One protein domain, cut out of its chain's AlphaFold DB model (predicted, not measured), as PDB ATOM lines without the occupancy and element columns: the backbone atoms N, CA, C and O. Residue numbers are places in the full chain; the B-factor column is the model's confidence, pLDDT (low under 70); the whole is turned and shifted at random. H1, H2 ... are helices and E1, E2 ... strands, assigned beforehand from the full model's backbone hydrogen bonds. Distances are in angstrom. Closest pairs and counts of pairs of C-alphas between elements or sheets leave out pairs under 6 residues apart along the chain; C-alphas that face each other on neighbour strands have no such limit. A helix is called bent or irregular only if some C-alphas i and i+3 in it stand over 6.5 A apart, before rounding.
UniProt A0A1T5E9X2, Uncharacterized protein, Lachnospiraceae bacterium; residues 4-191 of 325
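AT A GLANCE: This is residues 4 to 191 of the 325 residues of an uncharacterized protein of Lachnospiraceae bacterium (UniProt A0A1T5E9X2). A twisted sheet of five strands stands in the middle, with H2 and H3 over one face and the long helix H4 over the other; H5 lies side by side with H4 and only grazes the sheet. H1 and H6 are off the sheet, and each packs with a part of its length crosswise on H5. The printed part has 188 residues, with six named helices and five named strands in the order H1 H2 H3 E1 E2 H4 E3 H5 E4 E5 H6. The sheet runs E1 E2 E3 E4 E5 and is mixed, parallel from E1 to E4 with E5 antiparallel at the edge, and the class is mixed, helices and strands. The whole is compact, with a radius of gyration of the C-alphas of 16.4 A and spans of 52 by 38 by 28 A.

IN THESE COORDINATES: Find C-alpha 150 at (7.122, -10.960, -22.655); from there E4, residues 150 to 158, the longest strand, runs 25.9 A. Its neighbours are E3, residues 120 to 126, 19.7 A long, and E5, residues 161 to 165. Look next at E2, residues 80 to 85, 16.7 A, and at E1, residues 66 to 68. The longest helix, H4, is residues 91 to 111; it begins with C-alpha 91 at (-9.532, -0.216, -21.685) and runs 30.6 A. H5, residues 131 to 148, covers 23.7 A; it has a kink of 42 degrees near residue 138 and is irregular, with C-alphas 136 and 139 7.4 A apart. H2 is residues 27 to 36 and H3 residues 45 to 55. H1, residues 5 to 18, runs 20.2 A, and H6, residues 172 to 183, 16.0 A, ending with C-alpha 183 at (10.598, -21.082, -13.656).

HOW THE PARTS SIT: Start in the sheet with E3 and E4, parallel at 17 degrees, where N 124 and O 153 are 2.9 A apart, within hydrogen-bond range. E2 and E3 are parallel, with N 83 and O 123 at 2.8 A, and E1 and E2 are parallel, with N 68 and O 82 at 2.8 A. E4 and E5 form an antiparallel hairpin, with N 156 and O 163 at 2.7 A. E2, H4, E3 and E3, H5, E4 are strand-helix-strand units, two parallel neighbour strands with a helix between, each with a right-handed crossover. Three layers, helices on both faces of the sheet, come from H2 and H3 on one face and H4 on the other. H4 lies over E2 and E3 at a height over the sheet of 9.1 A, along the strands; H2 lies over E3 at 9.4 A, also along them. H3, at 9.7 A, runs across the strands, at 66 degrees to E2 on the local plane. H2 and H3 only just touch, with 3 pairs of C-alphas within 8 A, the closest being Ile 36 and Asn 48 at 6.3 A. H5 is the hub, touching three helices. It touches H4 at a shallow tilt of 11 degrees, the same way, closest at the C-alphas of Glu 106 and Gly 148, 5.5 A. Residues 5 to 9 of H1 touch H5, about perpendicular at 78 degrees, closest at the C-alphas of Ile 5 and Ser 139, 6.1 A. Residues 179 to 183 of H6 touch H5, about perpendicular at 82 degrees, closest at the C-alphas of Leu 146 and Arg 179, 5.6 A. H1 and H6 are apart. In H1, H2, H3, H4 and H6 every O i to N i+4 pair is within hydrogen-bond range; in H5, 10 of 14 are.

THE WHOLE: The two C-alphas farthest apart are those of Gly 42 and Asn 186, 52.9 A. The printed part, residues 4 to 191, has no cut, and the link from E1 to E2, 11 residues, is long. The mean pLDDT of the printed part is 81.3; 38 residues are under 70, among them 14 to 21, 110 to 118 and 183 to 190.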
ATOM      1  N   ARG A   4       0.484 -19.732  -6.348       68.44
ATOM      2  CA  ARG A   4      -0.574 -19.195  -7.213       68.44
ATOM      3  C   ARG A   4      -0.050 -17.967  -7.944       68.44
ATOM      4  O   ARG A   4       0.645 -17.135  -7.359       68.44
ATOM      5  N   ILE A   5      -0.419 -17.829  -9.212       72.50
ATOM      6  CA  ILE A   5      -0.022 -16.680 -10.032       72.50
ATOM      7  C   ILE A   5      -0.440 -15.330  -9.421       72.50
ATOM      8  O   ILE A   5       0.303 -14.355  -9.515       72.50
ATOM      9  N   ASP A   6      -1.562 -15.292  -8.701       68.31
ATOM     10  CA  ASP A   6      -2.044 -14.087  -8.014       68.31
ATOM     11  C   ASP A   6      -1.160 -13.693  -6.815       68.31
ATOM     12  O   ASP A   6      -0.962 -12.505  -6.549       68.31
ATOM     13  N   ASP A   7      -0.570 -14.672  -6.120       69.81
ATOM     14  CA  ASP A   7       0.370 -14.420  -5.019       69.81
ATOM     15  C   ASP A   7       1.709 -13.902  -5.551       69.81
ATOM     16  O   ASP A   7       2.333 -13.022  -4.955       69.81
ATOM     17  N   ILE A   8       2.145 -14.425  -6.702       73.69
ATOM     18  CA  ILE A   8       3.331 -13.938  -7.414       73.69
ATOM     19  C   ILE A   8       3.109 -12.496  -7.862       73.69
ATOM     20  O   ILE A   8       3.957 -11.646  -7.600       73.69
ATOM     21  N   ARG A   9       1.954 -12.200  -8.468       73.31
ATOM     22  CA  ARG A   9       1.580 -10.844  -8.881       73.31
ATOM     23  C   ARG A   9       1.674  -9.861  -7.722       73.31
ATOM     24  O   ARG A   9       2.232  -8.782  -7.887       73.31
ATOM     25  N   ARG A  10       1.127 -10.218  -6.556       72.44
ATOM     26  CA  ARG A  10       1.145  -9.345  -5.377       72.44
ATOM     27  C   ARG A  10       2.572  -9.007  -4.952       72.44
ATOM     28  O   ARG A  10       2.874  -7.835  -4.778       72.44
ATOM     29  N   LYS A  11       3.453 -10.009  -4.901       72.94
ATOM     30  CA  LYS A  11       4.873  -9.814  -4.568       72.94
ATOM     31  C   LYS A  11       5.613  -8.966  -5.596       72.94
ATOM     32  O   LYS A  11       6.426  -8.131  -5.225       72.94
ATOM     33  N   ILE A  12       5.332  -9.163  -6.886       73.56
ATOM     34  CA  ILE A  12       5.893  -8.313  -7.944       73.56
ATOM     35  C   ILE A  12       5.432  -6.868  -7.738       73.56
ATOM     36  O   ILE A  12       6.258  -5.963  -7.780       73.56
ATOM     37  N   ALA A  13       4.141  -6.651  -7.482       70.88
ATOM     38  CA  ALA A  13       3.585  -5.319  -7.279       70.88
ATOM     39  C   ALA A  13       4.159  -4.621  -6.034       70.88
ATOM     40  O   ALA A  13       4.476  -3.441  -6.119       70.88
ATOM     41  N   GLU A  14       4.330  -5.339  -4.919       69.19
ATOM     42  CA  GLU A  14       4.972  -4.834  -3.693       69.19
ATOM     43  C   GLU A  14       6.410  -4.373  -3.978       69.19
ATOM     44  O   GLU A  14       6.734  -3.209  -3.757       69.19
ATOM     45  N   ASN A  15       7.228  -5.229  -4.601       65.62
ATOM     46  CA  ASN A  15       8.610  -4.884  -4.951       65.62
ATOM     47  C   ASN A  15       8.688  -3.711  -5.946       65.62
ATOM     48  O   ASN A  15       9.509  -2.811  -5.801       65.62
ATOM     49  N   THR A  16       7.805  -3.694  -6.949       64.94
ATOM     50  CA  THR A  16       7.792  -2.653  -7.993       64.94
ATOM     51  C   THR A  16       7.269  -1.308  -7.467       64.94
ATOM     52  O   THR A  16       7.575  -0.268  -8.039       64.94
ATOM     53  N   ALA A  17       6.458  -1.306  -6.403       62.38
ATOM     54  CA  ALA A  17       5.962  -0.085  -5.769       62.38
ATOM     55  C   ALA A  17       6.983   0.545  -4.806       62.38
ATOM     56  O   ALA A  17       6.980   1.765  -4.635       62.38
ATOM     57  N   GLU A  18       7.837  -0.268  -4.179       55.94
ATOM     58  CA  GLU A  18       8.893   0.190  -3.266       55.94
ATOM     59  C   GLU A  18      10.121   0.743  -4.009       55.94
ATOM     60  O   GLU A  18      10.797   1.651  -3.516       55.94
ATOM     61  N   GLU A  19      10.384   0.260  -5.223       58.88
ATOM     62  CA  GLU A  19      11.472   0.742  -6.071       58.88
ATOM     63  C   GLU A  19      11.019   1.894  -6.982       58.88
ATOM     64  O   GLU A  19       9.953   1.868  -7.599       58.88
ATOM     65  N   LYS A  20      11.859   2.929  -7.139       63.84
ATOM     66  CA  LYS A  20      11.667   3.885  -8.239       63.84
ATOM     67  C   LYS A  20      11.857   3.120  -9.545       63.84
ATOM     68  O   LYS A  20      12.989   2.776  -9.873       63.84
ATOM     69  N   LEU A  21      10.765   2.889 -10.278       67.88
ATOM     70  CA  LEU A  21      10.801   2.287 -11.611       67.88
ATOM     71  C   LEU A  21      11.910   2.932 -12.446       67.88
ATOM     72  O   LEU A  21      11.885   4.141 -12.698       67.88
ATOM     73  N   GLN A  22      12.879   2.119 -12.861       77.75
ATOM     74  CA  GLN A  22      13.934   2.568 -13.760       77.75
ATOM     75  C   GLN A  22      13.337   3.016 -15.094       77.75
ATOM     76  O   GLN A  22      12.243   2.595 -15.472       77.75
ATOM     77  N   GLU A  23      14.044   3.862 -15.837       83.31
ATOM     78  CA  GLU A  23      13.585   4.219 -17.175       83.31
ATOM     79  C   GLU A  23      13.577   3.008 -18.115       83.31
ATOM     80  O   GLU A  23      14.471   2.165 -18.107       83.31
ATOM     81  N   VAL A  24      12.553   2.949 -18.962       86.38
ATOM     82  CA  VAL A  24      12.408   1.930 -20.000       86.38
ATOM     83  C   VAL A  24      13.438   2.182 -21.104       86.38
ATOM     84  O   VAL A  24      13.263   3.084 -21.926       86.38
ATOM     85  N   ASN A  25      14.496   1.372 -21.144       87.25
ATOM     86  CA  ASN A  25      15.523   1.428 -22.184       87.25
ATOM     87  C   ASN A  25      15.178   0.478 -23.344       87.25
ATOM     88  O   ASN A  25      15.537  -0.699 -23.326       87.25
ATOM     89  N   HIS A  26      14.434   0.974 -24.337       90.06
ATOM     90  CA  HIS A  26      14.050   0.194 -25.515       90.06
ATOM     91  C   HIS A  26      13.857   1.099 -26.749       90.06
ATOM     92  O   HIS A  26      13.226   2.150 -26.610       90.06
ATOM     93  N   PRO A  27      14.269   0.692 -27.971       90.56
ATOM     94  CA  PRO A  27      14.141   1.529 -29.175       90.56
ATOM     95  C   PRO A  27      12.707   1.983 -29.481       90.56
ATOM     96  O   PRO A  27      12.478   3.102 -29.930       90.56
ATOM     97  N   LEU A  28      11.713   1.129 -29.208       90.69
ATOM     98  CA  LEU A  28      10.303   1.508 -29.357       90.69
ATOM     99  C   LEU A  28       9.882   2.581 -28.338       90.69
ATOM    100  O   LEU A  28       9.061   3.428 -28.671       90.69
ATOM    101  N   MET A  29      10.455   2.596 -27.128       92.56
ATOM    102  CA  MET A  29      10.183   3.657 -26.153       92.56
ATOM    103  C   MET A  29      10.804   4.986 -26.581       92.56
ATOM    104  O   MET A  29      10.166   6.027 -26.429       92.56
ATOM    105  N   GLU A  30      12.018   4.962 -27.135       90.62
ATOM    106  CA  GLU A  30      12.651   6.155 -27.706       90.62
ATOM    107  C   GLU A  30      11.765   6.753 -28.798       90.62
ATOM    108  O   GLU A  30      11.399   7.921 -28.703       90.62
ATOM    109  N   PHE A  31      11.310   5.918 -29.737       90.69
ATOM    110  CA  PHE A  31      10.363   6.308 -30.779       90.69
ATOM    111  C   PHE A  31       9.040   6.853 -30.213       90.69
ATOM    112  O   PHE A  31       8.544   7.890 -30.649       90.69
ATOM    113  N   ILE A  32       8.455   6.191 -29.208       91.56
ATOM    114  CA  ILE A  32       7.235   6.683 -28.548       91.56
ATOM    115  C   ILE A  32       7.469   8.086 -27.975       91.56
ATOM    116  O   ILE A  32       6.608   8.949 -28.121       91.56
ATOM    117  N   ARG A  33       8.618   8.343 -27.341       89.94
ATOM    118  CA  ARG A  33       8.944   9.657 -26.766       89.94
ATOM    119  C   ARG A  33       9.186  10.722 -27.840       89.94
ATOM    120  O   ARG A  33       8.718  11.842 -27.660       89.94
ATOM    121  N   SER A  34       9.900  10.390 -28.916       87.38
ATOM    122  CA  SER A  34      10.315  11.347 -29.952       87.38
ATOM    123  C   SER A  34       9.266  11.627 -31.019       87.38
ATOM    124  O   SER A  34       9.246  12.728 -31.549       87.38
ATOM    125  N   ASP A  35       8.409  10.662 -31.353       85.62
ATOM    126  CA  ASP A  35       7.528  10.759 -32.526       85.62
ATOM    127  C   ASP A  35       6.035  10.715 -32.174       85.62
ATOM    128  O   ASP A  35       5.200  11.195 -32.945       85.62
ATOM    129  N   ILE A  36       5.680  10.145 -31.017       88.69
ATOM    130  CA  ILE A  36       4.281  10.028 -30.571       88.69
ATOM    131  C   ILE A  36       3.977  11.009 -29.442       88.69
ATOM    132  O   ILE A  36       2.973  11.712 -29.485       88.69
ATOM    133  N   LEU A  37       4.827  11.059 -28.421       88.38
ATOM    134  CA  LEU A  37       4.626  11.844 -27.204       88.38
ATOM    135  C   LEU A  37       5.547  13.069 -27.158       88.38
ATOM    136  O   LEU A  37       5.772  13.628 -26.088       88.38
ATOM    137  N   GLU A  38       6.069  13.509 -28.301       81.56
ATOM    138  CA  GLU A  38       6.964  14.659 -28.361       81.56
ATOM    139  C   GLU A  38       6.258  15.927 -27.880       81.56
ATOM    140  O   GLU A  38       5.214  16.333 -28.408       81.56
ATOM    141  N   ARG A  39       6.840  16.588 -26.878       67.25
ATOM    142  CA  ARG A  39       6.296  17.838 -26.352       67.25
ATOM    143  C   ARG A  39       6.569  18.972 -27.337       67.25
ATOM    144  O   ARG A  39       7.566  19.679 -27.240       67.25
ATOM    145  N   ASN A  40       5.659  19.144 -28.283       68.88
ATOM    146  CA  ASN A  40       5.690  20.236 -29.242       68.88
ATOM    147  C   ASN A  40       5.133  21.519 -28.607       68.88
ATOM    148  O   ASN A  40       4.132  21.485 -27.889       68.88
ATOM    149  N   ALA A  41       5.769  22.663 -28.873       56.91
ATOM    150  CA  ALA A  41       5.283  23.961 -28.411       56.91
ATOM    151  C   ALA A  41       3.884  24.222 -29.005       56.91
ATOM    152  O   ALA A  41       3.751  24.527 -30.188       56.91
ATOM    153  N   GLY A  42       2.839  24.044 -28.190       72.25
ATOM    154  CA  GLY A  42       1.444  24.268 -28.578       72.25
ATOM    155  C   GLY A  42       0.565  23.023 -28.741       72.25
ATOM    156  O   GLY A  42      -0.547  23.184 -29.232       72.25
ATOM    157  N   ARG A  43       1.017  21.816 -28.354       82.62
ATOM    158  CA  ARG A  43       0.139  20.634 -28.242       82.62
ATOM    159  C   ARG A  43       0.342  19.861 -26.944       82.62
ATOM    160  O   ARG A  43       1.471  19.760 -26.459       82.62
ATOM    161  N   THR A  44      -0.734  19.293 -26.405       89.75
ATOM    162  CA  THR A  44      -0.671  18.350 -25.281       89.75
ATOM    163  C   THR A  44      -0.300  16.942 -25.759       89.75
ATOM    164  O   THR A  44      -0.347  16.623 -26.951       89.75
ATOM    165  N   TYR A  45       0.062  16.058 -24.824       90.62
ATOM    166  CA  TYR A  45       0.347  14.658 -25.149       90.62
ATOM    167  C   TYR A  45      -0.879  13.922 -25.708       90.62
ATOM    168  O   TYR A  45      -0.730  13.086 -26.600       90.62
ATOM    169  N   LEU A  46      -2.084  14.241 -25.220       91.81
ATOM    170  CA  LEU A  46      -3.321  13.645 -25.728       91.81
ATOM    171  C   LEU A  46      -3.619  14.109 -27.153       91.81
ATOM    172  O   LEU A  46      -3.931  13.277 -27.998       91.81
ATOM    173  N   GLU A  47      -3.428  15.394 -27.453       91.12
ATOM    174  CA  GLU A  47      -3.583  15.920 -28.816       91.12
ATOM    175  C   GLU A  47      -2.605  15.268 -29.805       91.12
ATOM    176  O   GLU A  47      -2.942  15.034 -30.969       91.12
ATOM    177  N   ASN A  48      -1.391  14.937 -29.359       89.38
ATOM    178  CA  ASN A  48      -0.455  14.190 -30.193       89.38
ATOM    179  C   ASN A  48      -0.938  12.755 -30.466       89.38
ATOM    180  O   ASN A  48      -0.846  12.300 -31.609       89.38
ATOM    181  N   LEU A  49      -1.484  12.061 -29.459       90.25
ATOM    182  CA  LEU A  49      -2.088  10.737 -29.650       90.25
ATOM    183  C   LEU A  49      -3.271  10.788 -30.616       90.25
ATOM    184  O   LEU A  49      -3.346   9.963 -31.527       90.25
ATOM    185  N   ASP A  50      -4.158  11.768 -30.446       90.81
ATOM    186  CA  ASP A  50      -5.332  11.953 -31.298       90.81
ATOM    187  C   ASP A  50      -4.897  12.143 -32.759       90.81
ATOM    188  O   ASP A  50      -5.365  11.435 -33.650       90.81
ATOM    189  N   LYS A  51      -3.871  12.963 -33.005       88.62
ATOM    190  CA  LYS A  51      -3.290  13.153 -34.342       88.62
ATOM    191  C   LYS A  51      -2.687  11.874 -34.936       88.62
ATOM    192  O   LYS A  51      -2.764  11.659 -36.147       88.62
ATOM    193  N   VAL A  52      -2.025  11.049 -34.124       88.38
ATOM    194  CA  VAL A  52      -1.470   9.760 -34.576       88.38
ATOM    195  C   VAL A  52      -2.596   8.815 -35.002       88.38
ATOM    196  O   VAL A  52      -2.493   8.169 -36.046       88.38
ATOM    197  N   LEU A  53      -3.690   8.787 -34.241       89.06
ATOM    198  CA  LEU A  53      -4.871   7.986 -34.555       89.06
ATOM    199  C   LEU A  53      -5.590   8.487 -35.813       89.06
ATOM    200  O   LEU A  53      -5.899   7.681 -36.687       89.06
ATOM    201  N   GLU A  54      -5.777   9.802 -35.953       88.19
ATOM    202  CA  GLU A  54      -6.393  10.436 -37.128       88.19
ATOM    203  C   GLU A  54      -5.617  10.165 -38.421       88.19
ATOM    204  O   GLU A  54      -6.209   9.913 -39.470       88.19
ATOM    205  N   LYS A  55      -4.281  10.180 -38.356       85.00
ATOM    206  CA  LYS A  55      -3.428   9.839 -39.503       85.00
ATOM    207  C   LYS A  55      -3.544   8.372 -39.918       85.00
ATOM    208  O   LYS A  55      -3.190   8.043 -41.048       85.00
ATOM    209  N   GLY A  56      -3.952   7.485 -39.006       80.25
ATOM    210  CA  GLY A  56      -4.076   6.046 -39.251       80.25
ATOM    211  C   GLY A  56      -2.752   5.315 -39.517       80.25
ATOM    212  O   GLY A  56      -2.766   4.139 -39.889       80.25
ATOM    213  N   LEU A  57      -1.606   5.982 -39.337       76.75
ATOM    214  CA  LEU A  57      -0.276   5.439 -39.604       76.75
ATOM    215  C   LEU A  57       0.735   5.949 -38.576       76.75
ATOM    216  O   LEU A  57       0.818   7.148 -38.310       76.75
ATOM    217  N   VAL A  58       1.561   5.030 -38.075       77.94
ATOM    218  CA  VAL A  58       2.725   5.335 -37.241       77.94
ATOM    219  C   VAL A  58       3.984   5.221 -38.108       77.94
ATOM    220  O   VAL A  58       4.266   4.129 -38.605       77.94
ATOM    221  N   PRO A  59       4.730   6.316 -38.354       67.88
ATOM    222  CA  PRO A  59       5.907   6.299 -39.218       67.88
ATOM    223  C   PRO A  59       7.089   5.631 -38.504       67.88
ATOM    224  O   PRO A  59       7.965   6.289 -37.968       67.88
ATOM    225  N   ALA A  60       7.118   4.301 -38.514       67.94
ATOM    226  CA  ALA A  60       8.086   3.489 -37.776       67.94
ATOM    227  C   ALA A  60       9.539   3.549 -38.311       67.94
ATOM    228  O   ALA A  60      10.452   2.977 -37.715       67.94
ATOM    229  N   GLY A  61       9.787   4.207 -39.449       74.12
ATOM    230  CA  GLY A  61      11.109   4.242 -40.077       74.12
ATOM    231  C   GLY A  61      11.641   2.832 -40.371       74.12
ATOM    232  O   GLY A  61      11.077   2.114 -41.192       74.12
ATOM    233  N   LYS A  62      12.743   2.444 -39.710       75.12
ATOM    234  CA  LYS A  62      13.330   1.088 -39.788       75.12
ATOM    235  C   LYS A  62      12.802   0.123 -38.718       75.12
ATOM    236  O   LYS A  62      13.070  -1.075 -38.821       75.12
ATOM    237  N   LEU A  63      12.119   0.620 -37.686       82.56
ATOM    238  CA  LEU A  63      11.548  -0.222 -36.639       82.56
ATOM    239  C   LEU A  63      10.380  -1.019 -37.222       82.56
ATOM    240  O   LEU A  63       9.565  -0.492 -37.976       82.56
ATOM    241  N   LYS A  64      10.305  -2.299 -36.870       85.06
ATOM    242  CA  LYS A  64       9.188  -3.169 -37.231       85.06
ATOM    243  C   LYS A  64       8.450  -3.537 -35.958       85.06
ATOM    244  O   LYS A  64       9.045  -4.122 -35.063       85.06
ATOM    245  N   PHE A  65       7.188  -3.148 -35.870       87.94
ATOM    246  CA  PHE A  65       6.317  -3.449 -34.743       87.94
ATOM    247  C   PHE A  65       4.872  -3.440 -35.220       87.94
ATOM    248  O   PHE A  65       4.517  -2.731 -36.165       87.94
ATOM    249  N   ASN A  66       4.028  -4.234 -34.575       89.69
ATOM    250  CA  ASN A  66       2.597  -4.187 -34.836       89.69
ATOM    251  C   ASN A  66       1.967  -3.046 -34.019       89.69
ATOM    252  O   ASN A  66       2.397  -2.759 -32.903       89.69
ATOM    253  N   VAL A  67       0.943  -2.392 -34.570       89.94
ATOM    254  CA  VAL A  67       0.231  -1.296 -33.900       89.94
ATOM    255  C   VAL A  67      -1.262  -1.599 -33.852       89.94
ATOM    256  O   VAL A  67      -1.810  -2.234 -34.752       89.94
ATOM    257  N   TYR A  68      -1.918  -1.169 -32.780       90.50
ATOM    258  CA  TYR A  68      -3.359  -1.269 -32.602       90.50
ATOM    259  C   TYR A  68      -3.918   0.039 -32.009       90.50
ATOM    260  O   TYR A  68      -3.361   0.542 -31.034       90.50
ATOM    261  N   PRO A  69      -5.002   0.623 -32.552       87.12
ATOM    262  CA  PRO A  69      -5.883   0.085 -33.592       87.12
ATOM    263  C   PRO A  69      -5.444   0.456 -35.018       87.12
ATOM    264  O   PRO A  69      -6.099   0.067 -35.981       87.12
ATOM    265  N   ILE A  70      -4.379   1.248 -35.154       80.31
ATOM    266  CA  ILE A  70      -3.922   1.823 -36.424       80.31
ATOM    267  C   ILE A  70      -2.820   0.992 -37.080       80.31
ATOM    268  O   ILE A  70      -2.137   0.224 -36.415       80.31
ATOM    269  N   GLY A  71      -2.612   1.205 -38.381       65.19
ATOM    270  CA  GLY A  71      -1.634   0.488 -39.199       65.19
ATOM    271  C   GLY A  71      -2.289  -0.452 -40.211       65.19
ATOM    272  O   GLY A  71      -3.384  -0.974 -39.996       65.19
ATOM    273  N   LYS A  72      -1.611  -0.698 -41.344       56.19
ATOM    274  CA  LYS A  72      -1.944  -1.879 -42.150       56.19
ATOM    275  C   LYS A  72      -1.729  -3.082 -41.243       56.19
ATOM    276  O   LYS A  72      -0.733  -3.124 -40.526       56.19
ATOM    277  N   LYS A  73      -2.666  -4.028 -41.275       52.69
ATOM    278  CA  LYS A  73      -2.505  -5.343 -40.663       52.69
ATOM    279  C   LYS A  73      -1.295  -5.978 -41.344       52.69
ATOM    280  O   LYS A  73      -1.441  -6.576 -42.404       52.69
ATOM    281  N   ASP A  74      -0.103  -5.699 -40.828       56.59
ATOM    282  CA  ASP A  74       1.101  -6.364 -41.281       56.59
ATOM    283  C   ASP A  74       0.814  -7.851 -41.090       56.59
ATOM    284  O   ASP A  74       0.416  -8.278 -40.002       56.59
ATOM    285  N   GLU A  75       0.860  -8.612 -42.181       62.06
ATOM    286  CA  GLU A  75       0.667 -10.058 -42.105       62.06
ATOM    287  C   GLU A  75       1.802 -10.684 -41.284       62.06
ATOM    288  O   GLU A  75       1.638 -11.758 -40.699       62.06
ATOM    289  N   GLU A  76       2.937  -9.983 -41.184       78.31
ATOM    290  CA  GLU A  76       4.042 -10.359 -40.329       78.31
ATOM    291  C   GLU A  76       3.788  -9.950 -38.866       78.31
ATOM    292  O   GLU A  76       3.634  -8.782 -38.504       78.31
ATOM    293  N   LEU A  77       3.762 -10.962 -37.997       83.25
ATOM    294  CA  LEU A  77       3.736 -10.792 -36.548       83.25
ATOM    295  C   LEU A  77       5.154 -10.474 -36.033       83.25
ATOM    296  O   LEU A  77       6.076 -11.275 -36.248       83.25
ATOM    297  N   HIS A  78       5.298  -9.344 -35.342       86.81
ATOM    298  CA  HIS A  78       6.534  -8.814 -34.758       86.81
ATOM    299  C   HIS A  78       6.524  -8.926 -33.218       86.81
ATOM    300  O   HIS A  78       5.453  -8.868 -32.606       86.81
ATOM    301  N   PRO A  79       7.698  -9.093 -32.575       86.69
ATOM    302  CA  PRO A  79       7.796  -9.189 -31.116       86.69
ATOM    303  C   PRO A  79       7.542  -7.856 -30.402       86.69
ATOM    304  O   PRO A  79       7.148  -7.850 -29.239       86.69
ATOM    305  N   GLU A  80       7.742  -6.735 -31.086       90.62
ATOM    306  CA  GLU A  80       7.377  -5.411 -30.608       90.62
ATOM    307  C   GLU A  80       5.925  -5.061 -30.986       90.62
ATOM    308  O   GLU A  80       5.504  -5.213 -32.139       90.62
ATOM    309  N   PHE A  81       5.158  -4.549 -30.020       92.50
ATOM    310  CA  PHE A  81       3.758  -4.159 -30.206       92.50
ATOM    311  C   PHE A  81       3.439  -2.835 -29.513       92.50
ATOM    312  O   PHE A  81       3.877  -2.595 -28.388       92.50
ATOM    313  N   LEU A  82       2.619  -2.006 -30.157       93.94
ATOM    314  CA  LEU A  82       2.119  -0.748 -29.613       93.94
ATOM    315  C   LEU A  82       0.585  -0.697 -29.666       93.94
ATOM    316  O   LEU A  82      -0.010  -0.617 -30.737       93.94
ATOM    317  N   ALA A  83      -0.061  -0.663 -28.505       94.56
ATOM    318  CA  ALA A  83      -1.482  -0.367 -28.364       94.56
ATOM    319  C   ALA A  83      -1.698   1.097 -27.956       94.56
ATOM    320  O   ALA A  83      -1.056   1.579 -27.028       94.56
ATOM    321  N   ILE A  84      -2.640   1.790 -28.598       94.44
ATOM    322  CA  ILE A  84      -3.019   3.175 -28.276       94.44
ATOM    323  C   ILE A  84      -4.515   3.234 -27.945       94.44
ATOM    324  O   ILE A  84      -5.357   3.334 -28.839       94.44
ATOM    325  N   CYS A  85      -4.848   3.151 -26.657       94.50
ATOM    326  CA  CYS A  85      -6.212   3.214 -26.137       94.50
ATOM    327  C   CYS A  85      -6.602   4.662 -25.820       94.50
ATOM    328  O   CYS A  85      -6.162   5.215 -24.815       94.50
ATOM    329  N   ARG A  86      -7.443   5.271 -26.660       91.75
ATOM    330  CA  ARG A  86      -7.815   6.690 -26.571       91.75
ATOM    331  C   ARG A  86      -9.259   6.914 -27.033       91.75
ATOM    332  O   ARG A  86      -9.846   6.050 -27.682       91.75
ATOM    333  N   GLY A  87      -9.860   8.044 -26.661       86.00
ATOM    334  CA  GLY A  87     -11.195   8.441 -27.121       86.00
ATOM    335  C   GLY A  87     -12.314   7.611 -26.489       86.00
ATOM    336  O   GLY A  87     -12.246   7.285 -25.306       86.00
ATOM    337  N   ASN A  88     -13.332   7.238 -27.265       85.44
ATOM    338  CA  ASN A  88     -14.507   6.511 -26.755       85.44
ATOM    339  C   ASN A  88     -14.267   5.009 -26.525       85.44
ATOM    340  O   ASN A  88     -15.143   4.307 -26.021       85.44
ATOM    341  N   GLU A  89     -13.085   4.508 -26.877       87.81
ATOM    342  CA  GLU A  89     -12.750   3.100 -26.725       87.81
ATOM    343  C   GLU A  89     -12.477   2.699 -25.273       87.81
ATOM    344  O   GLU A  89     -11.940   3.467 -24.467       87.81
ATOM    345  N   THR A  90     -12.803   1.448 -24.944       90.62
ATOM    346  CA  THR A  90     -12.667   0.927 -23.575       90.62
ATOM    347  C   THR A  90     -11.311   0.268 -23.333       90.62
ATOM    348  O   THR A  90     -10.804  -0.476 -24.173       90.62
ATOM    349  N   LEU A  91     -10.771   0.441 -22.123       92.31
ATOM    350  CA  LEU A  91      -9.532  -0.216 -21.685       92.31
ATOM    351  C   LEU A  91      -9.605  -1.748 -21.833       92.31
ATOM    352  O   LEU A  91      -8.670  -2.385 -22.305       92.31
ATOM    353  N   ASN A  92     -10.759  -2.343 -21.514       92.19
ATOM    354  CA  ASN A  92     -11.010  -3.781 -21.654       92.19
ATOM    355  C   ASN A  92     -10.857  -4.281 -23.100       92.19
ATOM    356  O   ASN A  92     -10.414  -5.405 -23.317       92.19
ATOM    357  N   HIS A  93     -11.241  -3.476 -24.093       91.69
ATOM    358  CA  HIS A  93     -11.091  -3.846 -25.499       91.69
ATOM    359  C   HIS A  93      -9.615  -3.951 -25.897       91.69
ATOM    360  O   HIS A  93      -9.210  -4.927 -26.529       91.69
ATOM    361  N   TYR A  94      -8.802  -2.998 -25.446       93.88
ATOM    362  CA  TYR A  94      -7.376  -2.932 -25.753       93.88
ATOM    363  C   TYR A  94      -6.556  -3.971 -24.999       93.88
ATOM    364  O   TYR A  94      -5.696  -4.610 -25.596       93.88
ATOM    365  N   LEU A  95      -6.874  -4.223 -23.728       93.44
ATOM    366  CA  LEU A  95      -6.242  -5.301 -22.966       93.44
ATOM    367  C   LEU A  95      -6.498  -6.675 -23.606       93.44
ATOM    368  O   LEU A  95      -5.584  -7.489 -23.670       93.44
ATOM    369  N   LYS A  96      -7.690  -6.913 -24.177       90.75
ATOM    370  CA  LYS A  96      -7.964  -8.125 -24.976       90.75
ATOM    371  C   LYS A  96      -7.151  -8.190 -26.266       90.75
ATOM    372  O   LYS A  96      -6.762  -9.276 -26.681       90.75
ATOM    373  N   ALA A  97      -6.936  -7.055 -26.933       91.00
ATOM    374  CA  ALA A  97      -6.105  -7.010 -28.133       91.00
ATOM    375  C   ALA A  97      -4.640  -7.339 -27.803       91.00
ATOM    376  O   ALA A  97      -4.018  -8.119 -28.521       91.00
ATOM    377  N   VAL A  98      -4.134  -6.809 -26.685       92.94
ATOM    378  CA  VAL A  98      -2.805  -7.120 -26.136       92.94
ATOM    379  C   VAL A  98      -2.692  -8.607 -25.787       92.94
ATOM    380  O   VAL A  98      -1.793  -9.269 -26.293       92.94
ATOM    381  N   ASP A  99      -3.630  -9.153 -25.007       90.75
ATOM    382  CA  ASP A  99      -3.694 -10.584 -24.653       90.75
ATOM    383  C   ASP A  99      -3.660 -11.484 -25.898       90.75
ATOM    384  O   ASP A  99      -2.858 -12.408 -26.009       90.75
ATOM    385  N   LYS A 100      -4.462 -11.151 -26.914       87.81
ATOM    386  CA  LYS A 100      -4.483 -11.892 -28.178       87.81
ATOM    387  C   LYS A 100      -3.142 -11.840 -28.921       87.81
ATOM    388  O   LYS A 100      -2.741 -12.843 -29.522       87.81
ATOM    389  N   HIS A 101      -2.468 -10.688 -28.928       89.12
ATOM    390  CA  HIS A 101      -1.140 -10.552 -29.539       89.12
ATOM    391  C   HIS A 101      -0.114 -11.425 -28.813       89.12
ATOM    392  O   HIS A 101       0.593 -12.195 -29.464       89.12
ATOM    393  N   LEU A 102      -0.103 -11.372 -27.477       88.12
ATOM    394  CA  LEU A 102       0.759 -12.186 -26.616       88.12
ATOM    395  C   LEU A 102       0.543 -13.687 -26.876       88.12
ATOM    396  O   LEU A 102       1.492 -14.387 -27.216       88.12
ATOM    397  N   GLN A 103      -0.704 -14.165 -26.861       85.62
ATOM    398  CA  GLN A 103      -1.038 -15.567 -27.165       85.62
ATOM    399  C   GLN A 103      -0.542 -16.007 -28.550       85.62
ATOM    400  O   GLN A 103      -0.002 -17.100 -28.716       85.62
ATOM    401  N   THR A 104      -0.702 -15.157 -29.568       83.44
ATOM    402  CA  THR A 104      -0.237 -15.478 -30.929       83.44
ATOM    403  C   THR A 104       1.294 -15.563 -30.984       83.44
ATOM    404  O   THR A 104       1.849 -16.424 -31.673       83.44
ATOM    405  N   MET A 105       1.982 -14.691 -30.244       84.25
ATOM    406  CA  MET A 105       3.437 -14.702 -30.119       84.25
ATOM    407  C   MET A 105       3.950 -15.948 -29.395       84.25
ATOM    408  O   MET A 105       4.902 -16.561 -29.875       84.25
ATOM    409  N   GLU A 106       3.306 -16.367 -28.303       79.00
ATOM    410  CA  GLU A 106       3.671 -17.587 -27.568       79.00
ATOM    411  C   GLU A 106       3.621 -18.817 -28.464       79.00
ATOM    412  O   GLU A 106       4.614 -19.528 -28.589       79.00
ATOM    413  N   ILE A 107       2.509 -19.003 -29.181       76.06
ATOM    414  CA  ILE A 107       2.335 -20.117 -30.121       76.06
ATOM    415  C   ILE A 107       3.481 -20.145 -31.144       76.06
ATOM    416  O   ILE A 107       4.031 -21.201 -31.463       76.06
ATOM    417  N   ARG A 108       3.881 -18.978 -31.662       74.50
ATOM    418  CA  ARG A 108       4.982 -18.873 -32.629       74.50
ATOM    419  C   ARG A 108       6.340 -19.213 -32.011       74.50
ATOM    420  O   ARG A 108       7.179 -19.775 -32.718       74.50
ATOM    421  N   ILE A 109       6.571 -18.857 -30.748       72.31
ATOM    422  CA  ILE A 109       7.789 -19.202 -30.004       72.31
ATOM    423  C   ILE A 109       7.844 -20.718 -29.773       72.31
ATOM    424  O   ILE A 109       8.852 -21.339 -30.104       72.31
ATOM    425  N   GLU A 110       6.749 -21.324 -29.312       67.25
ATOM    426  CA  GLU A 110       6.646 -22.767 -29.060       67.25
ATOM    427  C   GLU A 110       6.852 -23.603 -30.331       67.25
ATOM    428  O   GLU A 110       7.600 -24.580 -30.327       67.25
ATOM    429  N   MET A 111       6.239 -23.200 -31.451       62.78
ATOM    430  CA  MET A 111       6.395 -23.894 -32.737       62.78
ATOM    431  C   MET A 111       7.816 -23.794 -33.303       62.78
ATOM    432  O   MET A 111       8.246 -24.657 -34.069       62.78
ATOM    433  N   ARG A 112       8.561 -22.737 -32.964       61.12
ATOM    434  CA  ARG A 112       9.941 -22.526 -33.417       61.12
ATOM    435  C   ARG A 112      10.910 -23.045 -32.360       61.12
ATOM    436  O   ARG A 112      11.668 -22.274 -31.771       61.12
ATOM    437  N   ALA A 113      10.895 -24.363 -32.162       43.84
ATOM    438  CA  ALA A 113      11.842 -25.076 -31.312       43.84
ATOM    439  C   ALA A 113      13.277 -24.576 -31.571       43.84
ATOM    440  O   ALA A 113      13.827 -24.765 -32.655       43.84
ATOM    441  N   GLY A 114      13.866 -23.885 -30.591       44.03
ATOM    442  CA  GLY A 114      15.264 -23.447 -30.643       44.03
ATOM    443  C   GLY A 114      15.520 -21.941 -30.733       44.03
ATOM    444  O   GLY A 114      16.684 -21.549 -30.700       44.03
ATOM    445  N   ARG A 115      14.502 -21.068 -30.779       45.75
ATOM    446  CA  ARG A 115      14.703 -19.629 -30.501       45.75
ATOM    447  C   ARG A 115      14.182 -19.260 -29.116       45.75
ATOM    448  O   ARG A 115      13.201 -18.538 -28.987       45.75
ATOM    449  N   VAL A 116      14.905 -19.688 -28.080       53.31
ATOM    450  CA  VAL A 116      15.001 -18.882 -26.851       53.31
ATOM    451  C   VAL A 116      15.778 -17.633 -27.263       53.31
ATOM    452  O   VAL A 116      17.004 -17.632 -27.265       53.31
ATOM    453  N   GLY A 117      15.103 -16.631 -27.819       61.38
ATOM    454  CA  GLY A 117      15.830 -15.603 -28.551       61.38
ATOM    455  C   GLY A 117      14.982 -14.392 -28.863       61.38
ATOM    456  O   GLY A 117      14.296 -14.376 -29.882       61.38
ATOM    457  N   LYS A 118      15.155 -13.377 -28.011       67.81
ATOM    458  CA  LYS A 118      14.557 -12.034 -28.000       67.81
ATOM    459  C   LYS A 118      13.263 -11.926 -27.179       67.81
ATOM    460  O   LYS A 118      12.265 -12.572 -27.479       67.81
ATOM    461  N   GLU A 119      13.330 -11.109 -26.125       81.06
ATOM    462  CA  GLU A 119      12.178 -10.662 -25.332       81.06
ATOM    463  C   GLU A 119      11.174  -9.958 -26.257       81.06
ATOM    464  O   GLU A 119      11.567  -9.171 -27.122       81.06
ATOM    465  N   SER A 120       9.888 -10.282 -26.115       87.88
ATOM    466  CA  SER A 120       8.819  -9.550 -26.811       87.88
ATOM    467  C   SER A 120       8.378  -8.387 -25.939       87.88
ATOM    468  O   SER A 120       8.203  -8.574 -24.738       87.88
ATOM    469  N   VAL A 121       8.188  -7.199 -26.513       91.69
ATOM    470  CA  VAL A 121       7.894  -5.984 -25.740       91.69
ATOM    471  C   VAL A 121       6.600  -5.347 -26.223       91.69
ATOM    472  O   VAL A 121       6.448  -5.014 -27.398       91.69
ATOM    473  N   ILE A 122       5.671  -5.152 -25.296       94.25
ATOM    474  CA  ILE A 122       4.368  -4.541 -25.532       94.25
ATOM    475  C   ILE A 122       4.336  -3.182 -24.841       94.25
ATOM    476  O   ILE A 122       4.477  -3.098 -23.624       94.25
ATOM    477  N   PHE A 123       4.062  -2.131 -25.604       95.50
ATOM    478  CA  PHE A 123       3.717  -0.817 -25.077       95.50
ATOM    479  C   PHE A 123       2.218  -0.585 -25.211       95.50
ATOM    480  O   PHE A 123       1.657  -0.746 -26.292       95.50
ATOM    481  N   MET A 124       1.561  -0.168 -24.132       96.00
ATOM    482  CA  MET A 124       0.184   0.314 -24.173       96.00
ATOM    483  C   MET A 124       0.133   1.762 -23.700       96.00
ATOM    484  O   MET A 124       0.395   2.044 -22.535       96.00
ATOM    485  N   LEU A 125      -0.235   2.673 -24.595       95.75
ATOM    486  CA  LEU A 125      -0.546   4.062 -24.274       95.75
ATOM    487  C   LEU A 125      -2.036   4.154 -23.979       95.75
ATOM    488  O   LEU A 125      -2.851   3.666 -24.764       95.75
ATOM    489  N   THR A 126      -2.408   4.765 -22.861       95.75
ATOM    490  CA  THR A 126      -3.818   4.948 -22.529       95.75
ATOM    491  C   THR A 126      -4.086   6.248 -21.798       95.75
ATOM    492  O   THR A 126      -3.281   6.685 -20.990       95.75
ATOM    493  N   ASP A 127      -5.240   6.852 -22.060       94.69
ATOM    494  CA  ASP A 127      -5.785   7.977 -21.296       94.69
ATOM    495  C   ASP A 127      -6.717   7.535 -20.153       94.69
ATOM    496  O   ASP A 127      -7.345   8.360 -19.491       94.69
ATOM    497  N   LYS A 128      -6.843   6.221 -19.933       92.56
ATOM    498  CA  LYS A 128      -7.800   5.613 -19.006       92.56
ATOM    499  C   LYS A 128      -7.092   4.659 -18.065       92.56
ATOM    500  O   LYS A 128      -6.292   3.828 -18.485       92.56
ATOM    501  N   TRP A 129      -7.465   4.704 -16.793       91.44
ATOM    502  CA  TRP A 129      -7.002   3.731 -15.816       91.44
ATOM    503  C   TRP A 129      -8.157   3.221 -14.962       91.44
ATOM    504  O   TRP A 129      -8.834   3.994 -14.288       91.44
ATOM    505  N   ASP A 130      -8.375   1.907 -15.000       90.12
ATOM    506  CA  ASP A 130      -9.321   1.207 -14.134       90.12
ATOM    507  C   ASP A 130      -8.645  -0.066 -13.589       90.12
ATOM    508  O   ASP A 130      -8.517  -1.056 -14.324       90.12
ATOM    509  N   PRO A 131      -8.230  -0.070 -12.305       86.38
ATOM    510  CA  PRO A 131      -7.607  -1.228 -11.671       86.38
ATOM    511  C   PRO A 131      -8.463  -2.495 -11.747       86.38
ATOM    512  O   PRO A 131      -7.929  -3.575 -11.978       86.38
ATOM    513  N   LYS A 132      -9.796  -2.384 -11.635       86.19
ATOM    514  CA  LYS A 132     -10.696  -3.550 -11.671       86.19
ATOM    515  C   LYS A 132     -10.761  -4.173 -13.057       86.19
ATOM    516  O   LYS A 132     -11.021  -5.368 -13.191       86.19
ATOM    517  N   VAL A 133     -10.604  -3.365 -14.103       87.94
ATOM    518  CA  VAL A 133     -10.517  -3.868 -15.476       87.94
ATOM    519  C   VAL A 133      -9.162  -4.529 -15.694       87.94
ATOM    520  O   VAL A 133      -9.131  -5.629 -16.241       87.94
ATOM    521  N   PHE A 134      -8.075  -3.915 -15.227       86.94
ATOM    522  CA  PHE A 134      -6.728  -4.471 -15.348       86.94
ATOM    523  C   PHE A 134      -6.546  -5.791 -14.582       86.94
ATOM    524  O   PHE A 134      -6.003  -6.747 -15.135       86.94
ATOM    525  N   ASP A 135      -7.079  -5.892 -13.361       83.56
ATOM    526  CA  ASP A 135      -7.014  -7.092 -12.514       83.56
ATOM    527  C   ASP A 135      -7.565  -8.352 -13.210       83.56
ATOM    528  O   ASP A 135      -7.142  -9.464 -12.911       83.56
ATOM    529  N   LYS A 136      -8.473  -8.201 -14.185       83.19
ATOM    530  CA  LYS A 136      -9.007  -9.327 -14.975       83.19
ATOM    531  C   LYS A 136      -7.965  -9.966 -15.897       83.19
ATOM    532  O   LYS A 136      -8.113 -11.137 -16.233       83.19
ATOM    533  N   PHE A 137      -6.961  -9.195 -16.315       85.12
ATOM    534  CA  PHE A 137      -5.909  -9.605 -17.250       85.12
ATOM    535  C   PHE A 137      -4.561  -9.794 -16.563       85.12
ATOM    536  O   PHE A 137      -3.684 -10.446 -17.118       85.12
ATOM    537  N   SER A 138      -4.381  -9.251 -15.355       82.12
ATOM    538  CA  SER A 138      -3.076  -9.212 -14.699       82.12
ATOM    539  C   SER A 138      -2.429 -10.589 -14.576       82.12
ATOM    540  O   SER A 138      -1.249 -10.731 -14.866       82.12
ATOM    541  N   SER A 139      -3.204 -11.616 -14.218       79.19
ATOM    542  CA  SER A 139      -2.688 -12.978 -14.057       79.19
ATOM    543  C   SER A 139      -2.290 -13.576 -15.409       79.19
ATOM    544  O   SER A 139      -1.233 -14.184 -15.529       79.19
ATOM    545  N   GLN A 140      -3.071 -13.325 -16.463       81.44
ATOM    546  CA  GLN A 140      -2.727 -13.748 -17.828       81.44
ATOM    547  C   GLN A 140      -1.435 -13.075 -18.302       81.44
ATOM    548  O   GLN A 140      -0.519 -13.745 -18.765       81.44
ATOM    549  N   PHE A 141      -1.309 -11.765 -18.094       88.69
ATOM    550  CA  PHE A 141      -0.112 -11.001 -18.439       88.69
ATOM    551  C   PHE A 141       1.122 -11.439 -17.649       88.69
ATOM    552  O   PHE A 141       2.206 -11.552 -18.217       88.69
ATOM    553  N   THR A 142       0.972 -11.745 -16.357       85.69
ATOM    554  CA  THR A 142       2.047 -12.348 -15.561       85.69
ATOM    555  C   THR A 142       2.439 -13.712 -16.126       85.69
ATOM    556  O   THR A 142       3.623 -14.022 -16.185       85.69
ATOM    557  N   SER A 143       1.481 -14.511 -16.601       81.81
ATOM    558  CA  SER A 143       1.784 -15.800 -17.228       81.81
ATOM    559  C   SER A 143       2.601 -15.628 -18.509       81.81
ATOM    560  O   SER A 143       3.647 -16.261 -18.655       81.81
ATOM    561  N   HIS A 144       2.181 -14.703 -19.375       85.75
ATOM    562  CA  HIS A 144       2.895 -14.348 -20.602       85.75
ATOM    563  C   HIS A 144       4.327 -13.882 -20.335       85.75
ATOM    564  O   HIS A 144       5.264 -14.278 -21.029       85.75
ATOM    565  N   PHE A 145       4.524 -13.083 -19.287       86.56
ATOM    566  CA  PHE A 145       5.855 -12.662 -18.863       86.56
ATOM    567  C   PHE A 145       6.746 -13.848 -18.466       86.56
ATOM    568  O   PHE A 145       7.899 -13.923 -18.895       86.56
ATOM    569  N   LEU A 146       6.212 -14.788 -17.684       81.56
ATOM    570  CA  LEU A 146       6.974 -15.917 -17.150       81.56
ATOM    571  C   LEU A 146       7.281 -16.982 -18.207       81.56
ATOM    572  O   LEU A 146       8.417 -17.446 -18.293       81.56
ATOM    573  N   LYS A 147       6.285 -17.355 -19.018       76.00
ATOM    574  CA  LYS A 147       6.398 -18.425 -20.020       76.00
ATOM    575  C   LYS A 147       6.954 -17.935 -21.352       76.00
ATOM    576  O   LYS A 147       7.836 -18.565 -21.926       76.00
ATOM    577  N   GLY A 148       6.424 -16.817 -21.842       73.19
ATOM    578  CA  GLY A 148       6.686 -16.301 -23.183       73.19
ATOM    579  C   GLY A 148       7.856 -15.324 -23.276       73.19
ATOM    580  O   GLY A 148       8.174 -14.883 -24.379       73.19
ATOM    581  N   ASN A 149       8.486 -14.968 -22.148       80.56
ATOM    582  CA  ASN A 149       9.505 -13.919 -22.073       80.56
ATOM    583  C   ASN A 149       8.994 -12.583 -22.653       80.56
ATOM    584  O   ASN A 149       9.567 -12.026 -23.594       80.56
ATOM    585  N   MET A 150       7.853 -12.120 -22.131       87.75
ATOM    586  CA  MET A 150       7.122 -10.960 -22.655       87.75
ATOM    587  C   MET A 150       7.097  -9.806 -21.649       87.75
ATOM    588  O   MET A 150       6.561  -9.943 -20.553       87.75
ATOM    589  N   TRP A 151       7.635  -8.652 -22.028       91.12
ATOM    590  CA  TRP A 151       7.662  -7.443 -21.213       91.12
ATOM    591  C   TRP A 151       6.518  -6.503 -21.591       91.12
ATOM    592  O   TRP A 151       6.369  -6.110 -22.746       91.12
ATOM    593  N   ILE A 152       5.693  -6.145 -20.609       92.75
ATOM    594  CA  ILE A 152       4.507  -5.309 -20.806       92.75
ATOM    595  C   ILE A 152       4.707  -3.983 -20.070       92.75
ATOM    596  O   ILE A 152       4.836  -3.959 -18.846       92.75
ATOM    597  N   VAL A 153       4.689  -2.884 -20.824       93.50
ATOM    598  CA  VAL A 153       4.812  -1.507 -20.337       93.50
ATOM    599  C   VAL A 153       3.506  -0.766 -20.606       93.50
ATOM    600  O   VAL A 153       3.063  -0.650 -21.749       93.50
ATOM    601  N   ILE A 154       2.887  -0.232 -19.554       94.19
ATOM    602  CA  ILE A 154       1.629   0.519 -19.645       94.19
ATOM    603  C   ILE A 154       1.891   1.967 -19.249       94.19
ATOM    604  O   ILE A 154       2.345   2.237 -18.141       94.19
ATOM    605  N   LEU A 155       1.586   2.896 -20.148       94.81
ATOM    606  CA  LEU A 155       1.781   4.328 -19.967       94.81
ATOM    607  C   LEU A 155       0.422   5.029 -19.916       94.81
ATOM    608  O   LEU A 155      -0.322   5.034 -20.897       94.81
ATOM    609  N   LEU A 156       0.122   5.637 -18.771       94.88
ATOM    610  CA  LEU A 156      -0.979   6.571 -18.600       94.88
ATOM    611  C   LEU A 156      -0.555   7.936 -19.147       94.88
ATOM    612  O   LEU A 156       0.369   8.569 -18.636       94.88
ATOM    613  N   VAL A 157      -1.231   8.379 -20.198       94.75
ATOM    614  CA  VAL A 157      -0.989   9.647 -20.880       94.75
ATOM    615  C   VAL A 157      -2.084  10.626 -20.485       94.75
ATOM    616  O   VAL A 157      -3.270  10.321 -20.559       94.75
ATOM    617  N   THR A 158      -1.678  11.814 -20.058       92.56
ATOM    618  CA  THR A 158      -2.559  12.928 -19.698       92.56
ATOM    619  C   THR A 158      -2.080  14.188 -20.408       92.56
ATOM    620  O   THR A 158      -0.960  14.222 -20.918       92.56
ATOM    621  N   ASP A 159      -2.870  15.260 -20.390       89.50
ATOM    622  CA  ASP A 159      -2.435  16.540 -20.965       89.50
ATOM    623  C   ASP A 159      -1.156  17.091 -20.318       89.50
ATOM    624  O   ASP A 159      -0.365  17.774 -20.969       89.50
ATOM    625  N   TYR A 160      -0.931  16.763 -19.045       87.81
ATOM    626  CA  TYR A 160       0.153  17.313 -18.234       87.81
ATOM    627  C   TYR A 160       1.422  16.463 -18.255       87.81
ATOM    628  O   TYR A 160       2.498  16.959 -17.921       87.81
ATOM    629  N   GLY A 161       1.316  15.190 -18.627       88.75
ATOM    630  CA  GLY A 161       2.439  14.273 -18.545       88.75
ATOM    631  C   GLY A 161       2.081  12.821 -18.803       88.75
ATOM    632  O   GLY A 161       0.921  12.452 -19.000       88.75
ATOM    633  N   VAL A 162       3.127  12.003 -18.770       91.00
ATOM    634  CA  VAL A 162       3.080  10.563 -19.000       91.00
ATOM    635  C   VAL A 162       3.600   9.873 -17.748       91.00
ATOM    636  O   VAL A 162       4.685  10.202 -17.270       91.00
ATOM    637  N   ALA A 163       2.838   8.920 -17.224       90.31
ATOM    638  CA  ALA A 163       3.216   8.119 -16.070       90.31
ATOM    639  C   ALA A 163       3.143   6.636 -16.428       90.31
ATOM    640  O   ALA A 163       2.169   6.187 -17.027       90.31
ATOM    641  N   GLN A 164       4.152   5.856 -16.052       90.50
ATOM    642  CA  GLN A 164       4.062   4.407 -16.171       90.50
ATOM    643  C   GLN A 164       3.201   3.850 -15.040       90.50
ATOM    644  O   GLN A 164       3.393   4.200 -13.877       90.50
ATOM    645  N   ILE A 165       2.280   2.955 -15.382       88.50
ATOM    646  CA  ILE A 165       1.591   2.127 -14.400       88.50
ATOM    647  C   ILE A 165       2.552   1.006 -13.971       88.50
ATOM    648  O   ILE A 165       2.967   0.214 -14.826       88.50
ATOM    649  N   PRO A 166       2.904   0.903 -12.677       82.31
ATOM    650  CA  PRO A 166       3.753  -0.172 -12.183       82.31
ATOM    651  C   PRO A 166       3.083  -1.534 -12.380       82.31
ATOM    652  O   PRO A 166       1.972  -1.764 -11.903       82.31
ATOM    653  N   PHE A 167       3.763  -2.436 -13.087       84.00
ATOM    654  CA  PHE A 167       3.290  -3.805 -13.297       84.00
ATOM    655  C   PHE A 167       4.435  -4.817 -13.287       84.00
ATOM    656  O   PHE A 167       4.375  -5.792 -12.543       84.00
ATOM    657  N   LEU A 168       5.478  -4.568 -14.081       85.62
ATOM    658  CA  LEU A 168       6.706  -5.361 -14.124       85.62
ATOM    659  C   LEU A 168       7.928  -4.438 -13.979       85.62
ATOM    660  O   LEU A 168       7.847  -3.281 -14.406       85.62
ATOM    661  N   PRO A 169       9.054  -4.938 -13.439       84.38
ATOM    662  CA  PRO A 169      10.319  -4.210 -13.419       84.38
ATOM    663  C   PRO A 169      10.782  -3.815 -14.828       84.38
ATOM    664  O   PRO A 169      10.599  -4.557 -15.799       84.38
ATOM    665  N   ASN A 170      11.402  -2.641 -14.946       86.56
ATOM    666  CA  ASN A 170      11.881  -2.112 -16.225       86.56
ATOM    667  C   ASN A 170      13.317  -2.516 -16.560       86.56
ATOM    668  O   ASN A 170      13.708  -2.429 -17.726       86.56
ATOM    669  N   ASP A 171      14.073  -3.017 -15.594       84.19
ATOM    670  CA  ASP A 171      15.423  -3.506 -15.808       84.19
ATOM    671  C   ASP A 171      15.434  -5.002 -16.158       84.19
ATOM    672  O   ASP A 171      14.681  -5.817 -15.618       84.19
ATOM    673  N   GLU A 172      16.290  -5.362 -17.111       84.88
ATOM    674  CA  GLU A 172      16.366  -6.733 -17.622       84.88
ATOM    675  C   GLU A 172      16.920  -7.710 -16.580       84.88
ATOM    676  O   GLU A 172      16.517  -8.870 -16.551       84.88
ATOM    677  N   GLU A 173      17.817  -7.251 -15.704       84.25
ATOM    678  CA  GLU A 173      18.434  -8.085 -14.672       84.25
ATOM    679  C   GLU A 173      17.390  -8.588 -13.666       84.25
ATOM    680  O   GLU A 173      17.252  -9.800 -13.482       84.25
ATOM    681  N   THR A 174      16.576  -7.691 -13.103       83.44
ATOM    682  CA  THR A 174      15.500  -8.038 -12.164       83.44
ATOM    683  C   THR A 174      14.413  -8.855 -12.845       83.44
ATOM    684  O   THR A 174      13.933  -9.832 -12.265       83.44
ATOM    685  N   ARG A 175      14.034  -8.535 -14.094       86.81
ATOM    686  CA  ARG A 175      13.092  -9.380 -14.852       86.81
ATOM    687  C   ARG A 175      13.642 -10.793 -15.057       86.81
ATOM    688  O   ARG A 175      12.904 -11.765 -14.881       86.81
ATOM    689  N   SER A 176      14.919 -10.924 -15.406       84.00
ATOM    690  CA  SER A 176      15.574 -12.215 -15.623       84.00
ATOM    691  C   SER A 176      15.703 -13.032 -14.331       84.00
ATOM    692  O   SER A 176      15.347 -14.214 -14.331       84.00
ATOM    693  N   ASP A 177      16.106 -12.411 -13.214       83.38
ATOM    694  CA  ASP A 177      16.126 -13.050 -11.886       83.38
ATOM    695  C   ASP A 177      14.731 -13.542 -11.488       83.38
ATOM    696  O   ASP A 177      14.545 -14.709 -11.129       83.38
ATOM    697  N   LEU A 178      13.725 -12.676 -11.633       81.38
ATOM    698  CA  LEU A 178      12.336 -12.996 -11.333       81.38
ATOM    699  C   LEU A 178      11.857 -14.205 -12.149       81.38
ATOM    700  O   LEU A 178      11.298 -15.142 -11.575       81.38
ATOM    701  N   ARG A 179      12.128 -14.237 -13.461       81.19
ATOM    702  CA  ARG A 179      11.806 -15.387 -14.324       81.19
ATOM    703  C   ARG A 179      12.537 -16.651 -13.878       81.19
ATOM    704  O   ARG A 179      11.901 -17.688 -13.722       81.19
ATOM    705  N   SER A 180      13.841 -16.587 -13.617       78.38
ATOM    706  CA  SER A 180      14.648 -17.743 -13.194       78.38
ATOM    707  C   SER A 180      14.150 -18.357 -11.875       78.38
ATOM    708  O   SER A 180      13.919 -19.569 -11.759       78.38
ATOM    709  N   ARG A 181      13.883 -17.506 -10.879       75.62
ATOM    710  CA  ARG A 181      13.370 -17.916  -9.562       75.62
ATOM    711  C   ARG A 181      11.974 -18.521  -9.617       75.62
ATOM    712  O   ARG A 181      11.619 -19.285  -8.719       75.62
ATOM    713  N   LEU A 182      11.181 -18.150 -10.617       73.25
ATOM    714  CA  LEU A 182       9.805 -18.602 -10.784       73.25
ATOM    715  C   LEU A 182       9.698 -19.813 -11.722       73.25
ATOM    716  O   LEU A 182       8.933 -20.720 -11.418       73.25
ATOM    717  N   ASN A 183      10.528 -19.916 -12.763       66.38
ATOM    718  CA  ASN A 183      10.598 -21.082 -13.656       66.38
ATOM    719  C   ASN A 183      11.070 -22.358 -12.946       66.38
ATOM    720  O   ASN A 183      10.750 -23.465 -13.368       66.38
ATOM    721  N   SER A 184      11.803 -22.217 -11.842       59.47
ATOM    722  CA  SER A 184      12.186 -23.331 -10.963       59.47
ATOM    723  C   SER A 184      11.060 -23.795 -10.024       59.47
ATOM    724  O   SER A 184      11.268 -24.696  -9.210       59.47
ATOM    725  N   ARG A 185       9.864 -23.192 -10.105       64.75
ATOM    726  CA  ARG A 185       8.725 -23.463  -9.218       64.75
ATOM    727  C   ARG A 185       7.517 -23.945 -10.013       64.75
ATOM    728  O   ARG A 185       7.303 -23.551 -11.151       64.75
ATOM    729  N   ASN A 186       6.683 -24.759  -9.368       62.56
ATOM    730  CA  ASN A 186       5.368 -25.085  -9.902       62.56
ATOM    731  C   ASN A 186       4.437 -23.881  -9.684       62.56
ATOM    732  O   ASN A 186       4.119 -23.537  -8.538       62.56
ATOM    733  N   ILE A 187       4.067 -23.201 -10.772       67.88
ATOM    734  CA  ILE A 187       3.186 -22.032 -10.732       67.88
ATOM    735  C   ILE A 187       1.806 -22.429 -11.220       67.88
ATOM    736  O   ILE A 187       1.578 -22.683 -12.405       67.88
ATOM    737  N   ILE A 188       0.879 -22.413 -10.278       64.00
ATOM    738  CA  ILE A 188      -0.506 -22.770 -10.490       64.00
ATOM    739  C   ILE A 188      -1.238 -21.629 -11.211       64.00
ATOM    740  O   ILE A 188      -1.176 -20.471 -10.782       64.00
ATOM    741  N   GLY A 189      -1.999 -21.972 -12.257       65.19
ATOM    742  CA  GLY A 189      -2.919 -21.041 -12.926       65.19
ATOM    743  C   GLY A 189      -2.290 -20.241 -14.071       65.19
ATOM    744  O   GLY A 189      -2.822 -19.211 -14.471       65.19
ATOM    745  N   THR A 190      -1.160 -20.710 -14.603       64.75
ATOM    746  CA  THR A 190      -0.468 -20.091 -15.749       64.75
ATOM    747  C   THR A 190      -0.957 -20.610 -17.104       64.75
ATOM    748  O   THR A 190      -0.569 -20.087 -18.149       64.75
ATOM    749  N   ARG A 191      -1.754 -21.683 -17.143       70.56
ATOM    750  CA  ARG A 191      -2.187 -22.282 -18.411       70.56
ATOM    751  C   ARG A 191      -3.229 -21.423 -19.120       70.56
ATOM    752  O   ARG A 191      -4.253 -21.066 -18.543       70.56
TER     753      ARG A 191